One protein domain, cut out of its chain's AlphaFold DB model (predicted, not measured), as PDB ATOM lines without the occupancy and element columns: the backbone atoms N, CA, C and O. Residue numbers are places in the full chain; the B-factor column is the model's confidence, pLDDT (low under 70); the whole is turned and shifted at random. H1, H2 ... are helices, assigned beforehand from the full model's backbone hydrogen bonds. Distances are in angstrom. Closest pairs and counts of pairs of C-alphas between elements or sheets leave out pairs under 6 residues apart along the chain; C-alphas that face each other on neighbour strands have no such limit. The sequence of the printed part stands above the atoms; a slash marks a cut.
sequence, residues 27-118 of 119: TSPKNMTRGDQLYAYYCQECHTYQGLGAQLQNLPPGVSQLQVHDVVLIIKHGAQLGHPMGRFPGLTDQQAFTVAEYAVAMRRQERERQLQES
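AT A GLANCE: This is residues 27 to 118 of the 119 residues of the protein "Cytochrome c domain-containing protein" of Oceanospirillales bacterium (UniProt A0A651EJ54). One long helix, H4, makes the long axis, and two short helices, H1 and H3, begin at its first half and run away from it to one side, like two separate prongs. The short H2 follows H1 and sits off H4, and two long loops, residues 50 to 67 and 78 to 92, link H2 to H3 and H3 to H4. The printed part has 92 residues with four named helices, in the order H1, H2, H3, H4, and no named strand; the class is all helix. The whole is compact, with a radius of gyration of the C-alphas of 12.8 A, yet elongated, spanning 40 by 24 by 24 A.

HOW THE PARTS SIT: H1, residues 35 to 42, touches residues 95 to 103 alone of H4, residues 93 to 117. Their closest C-alphas, those of Gly 35 and Val 99, are 4.3 A apart, and their lines are about perpendicular at 80 degrees. H2, residues 44 to 49, is near H1, but the two meet only through their tight link of 1 residue. H2 is apart from H4. H3, residues 68 to 77, is apart from H1 and H2. It touches residues 96 to 104 alone of H4, where the closest C-alphas, those of Val 68 and Ala 100, are 5.3 A apart. These two run opposite ways at a steep tilt of 53 degrees. In H1, H2, H3 and H4 every O i to N i+4 pair is within hydrogen-bond range.

IN THESE COORDINATES: H1 begins at C-alpha 35, (33.853, 2.468, -21.767), and is 10.3 A long. H2 measures 8.6 A. H3 measures 14.0 A from C-alpha 68, (28.294, 3.158, -10.814). H4 measures 36.3 A and ends at C-alpha 117, (28.666, -22.568, -14.944).

THE WHOLE: The two C-alphas farthest apart, those of Ser 28 and Ser 118, are 40.5 A apart. The printed part has no cut. The links H2 to H3, 18 residues, and H3 to H4, 15 residues, are long. The mean pLDDT of the printed part is 89.5, and residues 27, 81 and 82 are under 70.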
ATOM      1  N   THR A  27      44.356   6.079 -30.632       68.44
ATOM      2  CA  THR A  27      43.410   7.061 -30.127       68.44
ATOM      3  C   THR A  27      43.982   7.554 -28.817       68.44
ATOM      4  O   THR A  27      44.094   6.788 -27.867       68.44
ATOM      5  N   SER A  28      44.379   8.827 -28.767       84.69
ATOM      6  CA  SER A  28      44.867   9.413 -27.522       84.69
ATOM      7  C   SER A  28      43.838   9.158 -26.414       84.69
ATOM      8  O   SER A  28      42.648   9.397 -26.649       84.69
ATOM      9  N   PRO A  29      44.253   8.757 -25.201       86.19
ATOM     10  CA  PRO A  29      43.333   8.513 -24.089       86.19
ATOM     11  C   PRO A  29      42.441   9.711 -23.755       86.19
ATOM     12  O   PRO A  29      41.354   9.545 -23.212       86.19
ATOM     13  N   LYS A  30      42.864  10.928 -24.122       87.50
ATOM     14  CA  LYS A  30      42.062  12.155 -23.990       87.50
ATOM     15  C   LYS A  30      40.826  12.184 -24.896       87.50
ATOM     16  O   LYS A  30      39.863  12.864 -24.573       87.50
ATOM     17  N   ASN A  31      40.864  11.462 -26.013       90.19
ATOM     18  CA  ASN A  31      39.801  11.413 -27.016       90.19
ATOM     19  C   ASN A  31      38.964  10.126 -26.919       90.19
ATOM     20  O   ASN A  31      37.999   9.972 -27.665       90.19
ATOM     21  N   MET A  32      39.327   9.192 -26.035       93.31
ATOM     22  CA  MET A  32      38.562   7.966 -25.821       93.31
ATOM     23  C   MET A  32      37.246   8.286 -25.112       93.31
ATOM     24  O   MET A  32      37.236   8.880 -24.033       93.31
ATOM     25  N   THR A  33      36.139   7.858 -25.708       94.56
ATOM     26  CA  THR A  33      34.787   8.064 -25.167       94.56
ATOM     27  C   THR A  33      34.055   6.761 -24.882       94.56
ATOM     28  O   THR A  33      33.000   6.788 -24.259       94.56
ATOM     29  N   ARG A  34      34.584   5.615 -25.324       96.62
ATOM     30  CA  ARG A  34      33.953   4.312 -25.110       96.62
ATOM     31  C   ARG A  34      34.454   3.663 -23.827       96.62
ATOM     32  O   ARG A  34      35.656   3.642 -23.571       96.62
ATOM     33  N   GLY A  35      33.534   3.091 -23.052       97.06
ATOM     34  CA  GLY A  35      33.853   2.468 -21.767       97.06
ATOM     35  C   GLY A  35      34.795   1.270 -21.880       97.06
ATOM     36  O   GLY A  35      35.699   1.145 -21.064       97.06
ATOM     37  N   ASP A  36      34.655   0.452 -22.924       97.25
ATOM     38  CA  ASP A  36      35.536  -0.694 -23.170       97.25
ATOM     39  C   ASP A  36      36.972  -0.267 -23.501       97.25
ATOM     40  O   ASP A  36      37.923  -0.821 -22.957       97.25
ATOM     41  N   GLN A  37      37.137   0.775 -24.321       96.19
ATOM     42  CA  GLN A  37      38.450   1.353 -24.625       96.19
ATOM     43  C   GLN A  37      39.097   1.976 -23.385       96.19
ATOM     44  O   GLN A  37      40.272   1.739 -23.114       96.19
ATOM     45  N   LEU A  38      38.323   2.742 -22.610       96.81
ATOM     46  CA  LEU A  38      38.795   3.343 -21.363       96.81
ATOM     47  C   LEU A  38      39.207   2.270 -20.349       96.81
ATOM     48  O   LEU A  38      40.253   2.399 -19.720       96.81
ATOM     49  N   TYR A  39      38.420   1.203 -20.212       96.50
ATOM     50  CA  TYR A  39      38.707   0.114 -19.285       96.50
ATOM     51  C   TYR A  39      39.954  -0.673 -19.697       96.50
ATOM     52  O   TYR A  39      40.831  -0.909 -18.863       96.50
ATOM     53  N   ALA A  40      40.066  -1.026 -20.979       95.56
ATOM     54  CA  ALA A  40      41.236  -1.714 -21.516       95.56
ATOM     55  C   ALA A  40      42.516  -0.891 -21.309       95.56
ATOM     56  O   ALA A  40      43.534  -1.437 -20.897       95.56
ATOM     57  N   TYR A  41      42.447   0.425 -21.538       94.19
ATOM     58  CA  TYR A  41      43.603   1.310 -21.425       94.19
ATOM     59  C   TYR A  41      44.001   1.610 -19.970       94.19
ATOM     60  O   TYR A  41      45.183   1.591 -19.638       94.19
ATOM     61  N   TYR A  42      43.041   1.923 -19.093       93.06
ATOM     62  CA  TYR A  42      43.340   2.430 -17.746       93.06
ATOM     63  C   TYR A  42      43.250   1.387 -16.627       93.06
ATOM     64  O   TYR A  42      43.830   1.602 -15.562       93.06
ATOM     65  N   CYS A  43      42.493   0.303 -16.810       93.25
ATOM     66  CA  CYS A  43      42.040  -0.532 -15.691       93.25
ATOM     67  C   CYS A  43      42.484  -1.993 -15.810       93.25
ATOM     68  O   CYS A  43      42.979  -2.575 -14.842       93.25
ATOM     69  N   GLN A  44      42.296  -2.588 -16.988       95.56
ATOM     70  CA  GLN A  44      42.317  -4.037 -17.183       95.56
ATOM     71  C   GLN A  44      43.639  -4.693 -16.775       95.56
ATOM     72  O   GLN A  44      43.631  -5.724 -16.096       95.56
ATOM     73  N   GLU A  45      44.768  -4.116 -17.180       94.00
ATOM     74  CA  GLU A  45      46.088  -4.690 -16.920       94.00
ATOM     75  C   GLU A  45      46.379  -4.751 -15.417       94.00
ATOM     76  O   GLU A  45      46.678  -5.819 -14.879       94.00
ATOM     77  N   CYS A  46      46.180  -3.634 -14.713       91.94
ATOM     78  CA  CYS A  46      46.362  -3.569 -13.269       91.94
ATOM     79  C   CYS A  46      45.413  -4.522 -12.535       91.94
ATOM     80  O   CYS A  46      45.863  -5.247 -11.656       91.94
ATOM     81  N   HIS A  47      44.127  -4.576 -12.890       93.12
ATOM     82  CA  HIS A  47      43.186  -5.498 -12.241       93.12
ATOM     83  C   HIS A  47      43.554  -6.969 -12.469       93.12
ATOM     84  O   HIS A  47      43.401  -7.797 -11.570       93.12
ATOM     85  N   THR A  48      44.096  -7.291 -13.644       93.81
ATOM     86  CA  THR A  48      44.623  -8.628 -13.932       93.81
ATOM     87  C   THR A  48      45.827  -8.931 -13.043       93.81
ATOM     88  O   THR A  48      45.836  -9.947 -12.354       93.81
ATOM     89  N   TYR A  49      46.807  -8.025 -12.996       93.00
ATOM     90  CA  TYR A  49      48.031  -8.195 -12.213       93.00
ATOM     91  C   TYR A  49      47.779  -8.248 -10.696       93.00
ATOM     92  O   TYR A  49      48.410  -9.026  -9.988       93.00
ATOM     93  N   GLN A  50      46.829  -7.457 -10.194       90.50
ATOM     94  CA  GLN A  50      46.447  -7.416  -8.777       90.50
ATOM     95  C   GLN A  50      45.533  -8.585  -8.364       90.50
ATOM     96  O   GLN A  50      45.112  -8.661  -7.213       90.50
ATOM     97  N   GLY A  51      45.207  -9.498  -9.285       91.25
ATOM     98  CA  GLY A  51      44.470 -10.726  -8.982       91.25
ATOM     99  C   GLY A  51      42.946 -10.601  -8.979       91.25
ATOM    100  O   GLY A  51      42.274 -11.620  -8.845       91.25
ATOM    101  N   LEU A  52      42.380  -9.410  -9.211       90.75
ATOM    102  CA  LEU A  52      40.935  -9.237  -9.435       90.75
ATOM    103  C   LEU A  52      40.460  -9.885 -10.743       90.75
ATOM    104  O   LEU A  52      39.291 -10.256 -10.870       90.75
ATOM    105  N   GLY A  53      41.379 -10.016 -11.701       93.31
ATOM    106  CA  GLY A  53      41.121 -10.519 -13.041       93.31
ATOM    107  C   GLY A  53      40.647  -9.426 -14.000       93.31
ATOM    108  O   GLY A  53      40.180  -8.359 -13.596       93.31
ATOM    109  N   ALA A  54      40.777  -9.703 -15.298       94.69
ATOM    110  CA  ALA A  54      40.469  -8.743 -16.357       94.69
ATOM    111  C   ALA A  54      39.013  -8.254 -16.320       94.69
ATOM    112  O   ALA A  54      38.743  -7.121 -16.702       94.69
ATOM    113  N   GLN A  55      38.085  -9.076 -15.833       94.38
ATOM    114  CA  GLN A  55      36.644  -8.818 -15.795       94.38
ATOM    115  C   GLN A  55      36.107  -8.682 -14.361       94.38
ATOM    116  O   GLN A  55      34.898  -8.757 -14.145       94.38
ATOM    117  N   LEU A  56      36.990  -8.463 -13.375       92.06
ATOM    118  CA  LEU A  56      36.637  -8.377 -11.951       92.06
ATOM    119  C   LEU A  56      35.984  -9.666 -11.411       92.06
ATOM    120  O   LEU A  56      35.138  -9.623 -10.515       92.06
ATOM    121  N   GLN A  57      36.357 -10.821 -11.962       90.62
ATOM    122  CA  GLN A  57      35.814 -12.124 -11.570       90.62
ATOM    123  C   GLN A  57      36.161 -12.524 -10.129       90.62
ATOM    124  O   GLN A  57      35.399 -13.268  -9.517       90.62
ATOM    125  N   ASN A  58      37.260 -12.002  -9.575       90.56
ATOM    126  CA  ASN A  58      37.805 -12.399  -8.274       90.56
ATOM    127  C   ASN A  58      37.620 -11.307  -7.204       90.56
ATOM    128  O   ASN A  58      38.518 -11.058  -6.396       90.56
ATOM    129  N   LEU A  59      36.485 -10.602  -7.212       86.19
ATOM    130  CA  LEU A  59      36.190  -9.623  -6.160       86.19
ATOM    131  C   LEU A  59      36.144 -10.293  -4.772       86.19
ATOM    132  O   LEU A  59      35.682 -11.433  -4.660       86.19
ATOM    133  N   PRO A  60      36.560  -9.587  -3.703       82.56
ATOM    134  CA  PRO A  60      36.489 -10.112  -2.346       82.56
ATOM    135  C   PRO A  60      35.066 -10.539  -1.946       82.56
ATOM    136  O   PRO A  60      34.086  -9.901  -2.357       82.56
ATOM    137  N   PRO A  61      34.930 -11.560  -1.080       79.25
ATOM    138  CA  PRO A  61      33.646 -11.926  -0.492       79.25
ATOM    139  C   PRO A  61      32.961 -10.714   0.155       79.25
ATOM    140  O   PRO A  61      33.602  -9.919   0.839       79.25
ATOM    141  N   GLY A  62      31.652 -10.569  -0.063       77.88
ATOM    142  CA  GLY A  62      30.865  -9.430   0.428       77.88
ATOM    143  C   GLY A  62      30.711  -8.273  -0.567       77.88
ATOM    144  O   GLY A  62      29.821  -7.447  -0.386       77.88
ATOM    145  N   VAL A  63      31.480  -8.249  -1.663       78.25
ATOM    146  CA  VAL A  63      31.297  -7.288  -2.767       78.25
ATOM    147  C   VAL A  63      30.457  -7.940  -3.869       78.25
ATOM    148  O   VAL A  63      30.966  -8.420  -4.881       78.25
ATOM    149  N   SER A  64      29.144  -8.022  -3.647       70.31
ATOM    150  CA  SER A  64      28.227  -8.720  -4.562       70.31
ATOM    151  C   SER A  64      27.710  -7.844  -5.705       70.31
ATOM    152  O   SER A  64      27.418  -8.365  -6.783       70.31
ATOM    153  N   GLN A  65      27.610  -6.529  -5.497       80.50
ATOM    154  CA  GLN A  65      27.080  -5.599  -6.488       80.50
ATOM    155  C   GLN A  65      27.818  -4.261  -6.440       80.50
ATOM    156  O   GLN A  65      27.711  -3.513  -5.472       80.50
ATOM    157  N   LEU A  66      28.537  -3.953  -7.518       86.38
ATOM    158  CA  LEU A  66      29.140  -2.640  -7.725       86.38
ATOM    159  C   LEU A  66      28.065  -1.655  -8.195       86.38
ATOM    160  O   LEU A  66      27.294  -1.971  -9.103       86.38
ATOM    161  N   GLN A  67      28.025  -0.462  -7.603       91.62
ATOM    162  CA  GLN A  67      27.233   0.651  -8.119       91.62
ATOM    163  C   GLN A  67      28.123   1.596  -8.920       91.62
ATOM    164  O   GLN A  67      29.290   1.799  -8.593       91.62
ATOM    165  N   VAL A  68      27.552   2.224  -9.950       95.06
ATOM    166  CA  VAL A  68      28.294   3.158 -10.814       95.06
ATOM    167  C   VAL A  68      28.898   4.302  -9.994       95.06
ATOM    168  O   VAL A  68      30.069   4.621 -10.164       95.06
ATOM    169  N   HIS A  69      28.133   4.880  -9.063       93.50
ATOM    170  CA  HIS A  69      28.606   5.995  -8.239       93.50
ATOM    171  C   HIS A  69      29.772   5.607  -7.317       93.50
ATOM    172  O   HIS A  69      30.709   6.391  -7.177       93.50
ATOM    173  N   ASP A  70      29.758   4.396  -6.752       89.69
ATOM    174  CA  ASP A  70      30.861   3.886  -5.931       89.69
ATOM    175  C   ASP A  70      32.137   3.760  -6.765       89.69
ATOM    176  O   ASP A  70      33.209   4.200  -6.354       89.69
ATOM    177  N   VAL A  71      32.016   3.222  -7.981       92.06
ATOM    178  CA  VAL A  71      33.150   3.063  -8.899       92.06
ATOM    179  C   VAL A  71      33.703   4.421  -9.340       92.06
ATOM    180  O   VAL A  71      34.920   4.607  -9.357       92.06
ATOM    181  N   VAL A  72      32.847   5.409  -9.612       93.44
ATOM    182  CA  VAL A  72      33.295   6.786  -9.885       93.44
ATOM    183  C   VAL A  72      34.060   7.357  -8.691       93.44
ATOM    184  O   VAL A  72      35.124   7.955  -8.875       93.44
ATOM    185  N   LEU A  73      33.568   7.143  -7.468       89.81
ATOM    186  CA  LEU A  73      34.226   7.630  -6.258       89.81
ATOM    187  C   LEU A  73      35.614   6.996  -6.080       89.81
ATOM    188  O   LEU A  73      36.580   7.702  -5.786       89.81
ATOM    189  N   ILE A  74      35.737   5.691  -6.326       88.94
ATOM    190  CA  ILE A  74      37.018   4.969  -6.334       88.94
ATOM    191  C   ILE A  74      37.980   5.583  -7.353       88.94
ATOM    192  O   ILE A  74      39.091   5.961  -6.989       88.94
ATOM    193  N   ILE A  75      37.547   5.752  -8.606       91.44
ATOM    194  CA  ILE A  75      38.386   6.275  -9.697       91.44
ATOM    195  C   ILE A  75      38.874   7.698  -9.392       91.44
ATOM    196  O   ILE A  75      40.041   8.029  -9.614       91.44
ATOM    197  N   LYS A  76      37.983   8.562  -8.896       88.94
ATOM    198  CA  LYS A  76      38.268   9.990  -8.700       88.94
ATOM    199  C   LYS A  76      38.986  10.286  -7.385       88.94
ATOM    200  O   LYS A  76      39.813  11.197  -7.346       88.94
ATOM    201  N   HIS A  77      38.691   9.536  -6.324       86.25
ATOM    202  CA  HIS A  77      39.152   9.846  -4.967       86.25
ATOM    203  C   HIS A  77      40.069   8.782  -4.355       86.25
ATOM    204  O   HIS A  77      40.699   9.055  -3.334       86.25
ATOM    205  N   GLY A  78      40.220   7.615  -4.986       77.44
ATOM    206  CA  GLY A  78      41.099   6.547  -4.507       77.44
ATOM    207  C   GLY A  78      40.530   5.772  -3.317       77.44
ATOM    208  O   GLY A  78      41.292   5.332  -2.456       77.44
ATOM    209  N   ALA A  79      39.202   5.629  -3.234       72.31
ATOM    210  CA  ALA A  79      38.584   4.701  -2.287       72.31
ATOM    211  C   ALA A  79      39.022   3.254  -2.598       72.31
ATOM    212  O   ALA A  79      39.255   2.912  -3.754       72.31
ATOM    213  N   GLN A  80      39.172   2.409  -1.575       71.00
ATOM    214  CA  GLN A  80      39.757   1.071  -1.733       71.00
ATOM    215  C   GLN A  80      38.689  -0.020  -1.693       71.00
ATOM    216  O   GLN A  80      37.899  -0.086  -0.753       71.00
ATOM    217  N   LEU A  81      38.728  -0.910  -2.686       69.75
ATOM    218  CA  LEU A  81      37.921  -2.127  -2.763       69.75
ATOM    219  C   LEU A  81      38.805  -3.263  -3.291       69.75
ATOM    220  O   LEU A  81      39.079  -3.360  -4.482       69.75
ATOM    221  N   GLY A  82      39.295  -4.112  -2.386       67.44
ATOM    222  CA  GLY A  82      40.091  -5.301  -2.718       67.44
ATOM    223  C   GLY A  82      41.582  -5.067  -2.989       67.44
ATOM    224  O   GLY A  82      42.376  -5.931  -2.633       67.44
ATOM    225  N   HIS A  83      41.993  -3.917  -3.537       72.12
ATOM    226  CA  HIS A  83      43.411  -3.539  -3.668       72.12
ATOM    227  C   HIS A  83      43.620  -2.011  -3.659       72.12
ATOM    228  O   HIS A  83      42.667  -1.253  -3.873       72.12
ATOM    229  N   PRO A  84      44.861  -1.527  -3.454       75.00
ATOM    230  CA  PRO A  84      45.197  -0.122  -3.659       75.00
ATOM    231  C   PRO A  84      45.045   0.274  -5.137       75.00
ATOM    232  O   PRO A  84      45.663  -0.338  -6.011       75.00
ATOM    233  N   MET A  85      44.253   1.311  -5.421       79.69
ATOM    234  CA  MET A  85      44.171   1.939  -6.746       79.69
ATOM    235  C   MET A  85      44.926   3.268  -6.774       79.69
ATOM    236  O   MET A  85      44.916   4.035  -5.810       79.69
ATOM    237  N   GLY A  86      45.577   3.542  -7.907       78.88
ATOM    238  CA  GLY A  86      46.158   4.851  -8.191       78.88
ATOM    239  C   GLY A  86      45.088   5.919  -8.436       78.88
ATOM    240  O   GLY A  86      43.898   5.630  -8.534       78.88
ATOM    241  N   ARG A  87      45.524   7.175  -8.564       79.00
ATOM    242  CA  ARG A  87      44.672   8.270  -9.053       79.00
ATOM    243  C   ARG A  87      44.794   8.379 -10.567       79.00
ATOM    244  O   ARG A  87      45.885   8.211 -11.104       79.00
ATOM    245  N   PHE A  88      43.707   8.771 -11.227       86.56
ATOM    246  CA  PHE A  88      43.660   8.949 -12.680       86.56
ATOM    247  C   PHE A  88      43.434  10.422 -13.045       86.56
ATOM    248  O   PHE A  88      42.354  10.784 -13.509       86.56
ATOM    249  N   PRO A  89      44.428  11.312 -12.847       80.06
ATOM    250  CA  PRO A  89      44.264  12.741 -13.124       80.06
ATOM    251  C   PRO A  89      44.002  13.043 -14.610       80.06
ATOM    252  O   PRO A  89      43.522  14.123 -14.937       80.06
ATOM    253  N   GLY A  90      44.315  12.099 -15.506       85.12
ATOM    254  CA  GLY A  90      44.032  12.196 -16.938       85.12
ATOM    255  C   GLY A  90      42.603  11.822 -17.343       85.12
ATOM    256  O   GLY A  90      42.228  12.122 -18.473       85.12
ATOM    257  N   LEU A  91      41.810  11.199 -16.457       91.56
ATOM    258  CA  LEU A  91      40.401  10.908 -16.721       91.56
ATOM    259  C   LEU A  91      39.535  12.130 -16.401       91.56
ATOM    260  O   LEU A  91      39.493  12.614 -15.264       91.56
ATOM    261  N   THR A  92      38.783  12.584 -17.400       95.00
ATOM    262  CA  THR A  92      37.699  13.551 -17.181       95.00
ATOM    263  C   THR A  92      36.564  12.917 -16.370       95.00
ATOM    264  O   THR A  92      36.451  11.693 -16.293       95.00
ATOM    265  N   ASP A  93      35.689  13.736 -15.786       94.75
ATOM    266  CA  ASP A  93      34.527  13.233 -15.035       94.75
ATOM    267  C   ASP A  93      33.606  12.381 -15.914       94.75
ATOM    268  O   ASP A  93      33.147  11.321 -15.492       94.75
ATOM    269  N   GLN A  94      33.415  12.790 -17.172       96.56
ATOM    270  CA  GLN A  94      32.627  12.030 -18.138       96.56
ATOM    271  C   GLN A  94      33.257  10.667 -18.432       96.56
ATOM    272  O   GLN A  94      32.564   9.656 -18.421       96.56
ATOM    273  N   GLN A  95      34.573  10.614 -18.654       97.25
ATOM    274  CA  GLN A  95      35.271   9.344 -18.870       97.25
ATOM    275  C   GLN A  95      35.191   8.442 -17.637       97.25
ATOM    276  O   GLN A  95      35.009   7.236 -17.786       97.25
ATOM    277  N   ALA A  96      35.299   9.015 -16.434       96.19
ATOM    278  CA  ALA A  96      35.212   8.264 -15.185       96.19
ATOM    279  C   ALA A  96      33.822   7.641 -15.018       96.19
ATOM    280  O   ALA A  96      33.709   6.469 -14.667       96.19
ATOM    281  N   PHE A  97      32.771   8.396 -15.338       97.44
ATOM    282  CA  PHE A  97      31.407   7.882 -15.362       97.44
ATOM    283  C   PHE A  97      31.232   6.775 -16.412       97.44
ATOM    284  O   PHE A  97      30.766   5.687 -16.088       97.44
ATOM    285  N   THR A  98      31.684   7.001 -17.648       98.31
ATOM    286  CA  THR A  98      31.535   6.028 -18.738       98.31
ATOM    287  C   THR A  98      32.283   4.716 -18.482       98.31
ATOM    288  O   THR A  98      31.748   3.639 -18.750       98.31
ATOM    289  N   VAL A  99      33.506   4.762 -17.946       97.75
ATOM    290  CA  VAL A  99      34.241   3.533 -17.604       97.75
ATOM    291  C   VAL A  99      33.626   2.827 -16.392       97.75
ATOM    292  O   VAL A  99      33.639   1.599 -16.337       97.75
ATOM    293  N   ALA A 100      33.028   3.571 -15.456       96.94
ATOM    294  CA  ALA A 100      32.306   2.998 -14.325       96.94
ATOM    295  C   ALA A 100      31.036   2.253 -14.765       96.94
ATOM    296  O   ALA A 100      30.821   1.122 -14.329       96.94
ATOM    297  N   GLU A 101      30.227   2.834 -15.659       98.19
ATOM    298  CA  GLU A 101      29.063   2.153 -16.246       98.19
ATOM    299  C   GLU A 101      29.466   0.845 -16.927       98.19
ATOM    300  O   GLU A 101      28.868  -0.205 -16.678       98.19
ATOM    301  N   TYR A 102      30.527   0.895 -17.734       98.25
ATOM    302  CA  TYR A 102      31.058  -0.284 -18.401       98.25
ATOM    303  C   TYR A 102      31.536  -1.350 -17.406       98.25
ATOM    304  O   TYR A 102      31.138  -2.508 -17.521       98.25
ATOM    305  N   ALA A 103      32.335  -0.977 -16.403       96.19
ATOM    306  CA  ALA A 103      32.870  -1.919 -15.420       96.19
ATOM    307  C   ALA A 103      31.760  -2.611 -14.609       96.19
ATOM    308  O   ALA A 103      31.827  -3.819 -14.370       96.19
ATOM    309  N   VAL A 104      30.711  -1.873 -14.227       95.94
ATOM    310  CA  VAL A 104      29.543  -2.424 -13.520       95.94
ATOM    311  C   VAL A 104      28.760  -3.390 -14.411       95.94
ATOM    312  O   VAL A 104      28.403  -4.483 -13.962       95.94
ATOM    313  N   ALA A 105      28.507  -3.020 -15.670       96.62
ATOM    314  CA  ALA A 105      27.803  -3.877 -16.621       96.62
ATOM    315  C   ALA A 105      28.587  -5.166 -16.912       96.62
ATOM    316  O   ALA A 105      28.032  -6.261 -16.834       96.62
ATOM    317  N   MET A 106      29.892  -5.046 -17.161       96.25
ATOM    318  CA  MET A 106      30.796  -6.173 -17.382       96.25
ATOM    319  C   MET A 106      30.825  -7.116 -16.171       96.25
ATOM    320  O   MET A 106      30.670  -8.325 -16.330       96.25
ATOM    321  N   ARG A 107      30.954  -6.588 -14.945       93.44
ATOM    322  CA  ARG A 107      30.947  -7.415 -13.728       93.44
ATOM    323  C   ARG A 107      29.625  -8.165 -13.544       93.44
ATOM    324  O   ARG A 107      29.637  -9.311 -13.086       93.44
ATOM    325  N   ARG A 108      28.494  -7.530 -13.872       93.31
ATOM    326  CA  ARG A 108      27.171  -8.170 -13.836       93.31
ATOM    327  C   ARG A 108      27.118  -9.364 -14.789       93.31
ATOM    328  O   ARG A 108      26.748 -10.446 -14.345       93.31
ATOM    329  N   GLN A 109      27.553  -9.183 -16.036       94.31
ATOM    330  CA  GLN A 109      27.620 -10.262 -17.029       94.31
ATOM    331  C   GLN A 109      28.531 -11.407 -16.568       94.31
ATOM    332  O   GLN A 109      28.155 -12.571 -16.655       94.31
ATOM    333  N   GLU A 110      29.699 -11.083 -16.006       93.00
ATOM    334  CA  GLU A 110      30.623 -12.084 -15.463       93.00
ATOM    335  C   GLU A 110      29.980 -12.910 -14.344       93.00
ATOM    336  O   GLU A 110      30.126 -14.127 -14.290       93.00
ATOM    337  N   ARG A 111      29.235 -12.256 -13.445       90.81
ATOM    338  CA  ARG A 111      28.525 -12.943 -12.361       90.81
ATOM    339  C   ARG A 111      27.460 -13.892 -12.903       90.81
ATOM    340  O   ARG A 111      27.319 -14.994 -12.390       90.81
ATOM    341  N   GLU A 112      26.693 -13.452 -13.894       92.94
ATOM    342  CA  GLU A 112      25.657 -14.271 -14.528       92.94
ATOM    343  C   GLU A 112      26.268 -15.509 -15.196       92.94
ATOM    344  O   GLU A 112      25.755 -16.607 -14.996       92.94
ATOM    345  N   ARG A 113      27.410 -15.358 -15.879       93.19
ATOM    346  CA  ARG A 113      28.161 -16.486 -16.452       93.19
ATOM    347  C   ARG A 113      28.620 -17.480 -15.380       93.19
ATOM    348  O   ARG A 113      28.377 -18.670 -15.518       93.19
ATOM    349  N   GLN A 114      29.233 -16.997 -14.297       90.38
ATOM    350  CA  GLN A 114      29.710 -17.857 -13.203       90.38
ATOM    351  C   GLN A 114      28.583 -18.654 -12.538       90.38
ATOM    352  O   GLN A 114      28.794 -19.794 -12.137       90.38
ATOM    353  N   LEU A 115      27.391 -18.059 -12.411       90.94
ATOM    354  CA  LEU A 115      26.226 -18.753 -11.865       90.94
ATOM    355  C   LEU A 115      25.763 -19.876 -12.800       90.94
ATOM    356  O   LEU A 115      25.543 -20.981 -12.322       90.94
ATOM    357  N   GLN A 116      25.702 -19.621 -14.110       94.12
ATOM    358  CA  GLN A 116      25.333 -20.630 -15.114       94.12
ATOM    359  C   GLN A 116      26.332 -21.792 -15.189       94.12
ATOM    360  O   GLN A 116      25.942 -22.919 -15.457       94.12
ATOM    361  N   GLU A 117      27.621 -21.532 -14.962       92.12
ATOM    362  CA  GLU A 117      28.666 -22.568 -14.944       92.12
ATOM    363  C   GLU A 117      28.671 -23.402 -13.649       92.12
ATOM    364  O   GLU A 117      29.328 -24.440 -13.591       92.12
ATOM    365  N   SER A 118      27.977 -22.942 -12.601       84.75
ATOM    366  CA  SER A 118      27.902 -23.611 -11.294       84.75
ATOM    367  C   SER A 118      26.668 -24.503 -11.101       84.75
ATOM    368  O   SER A 118      26.569 -25.164 -10.065       84.75
TER     369      SER A 118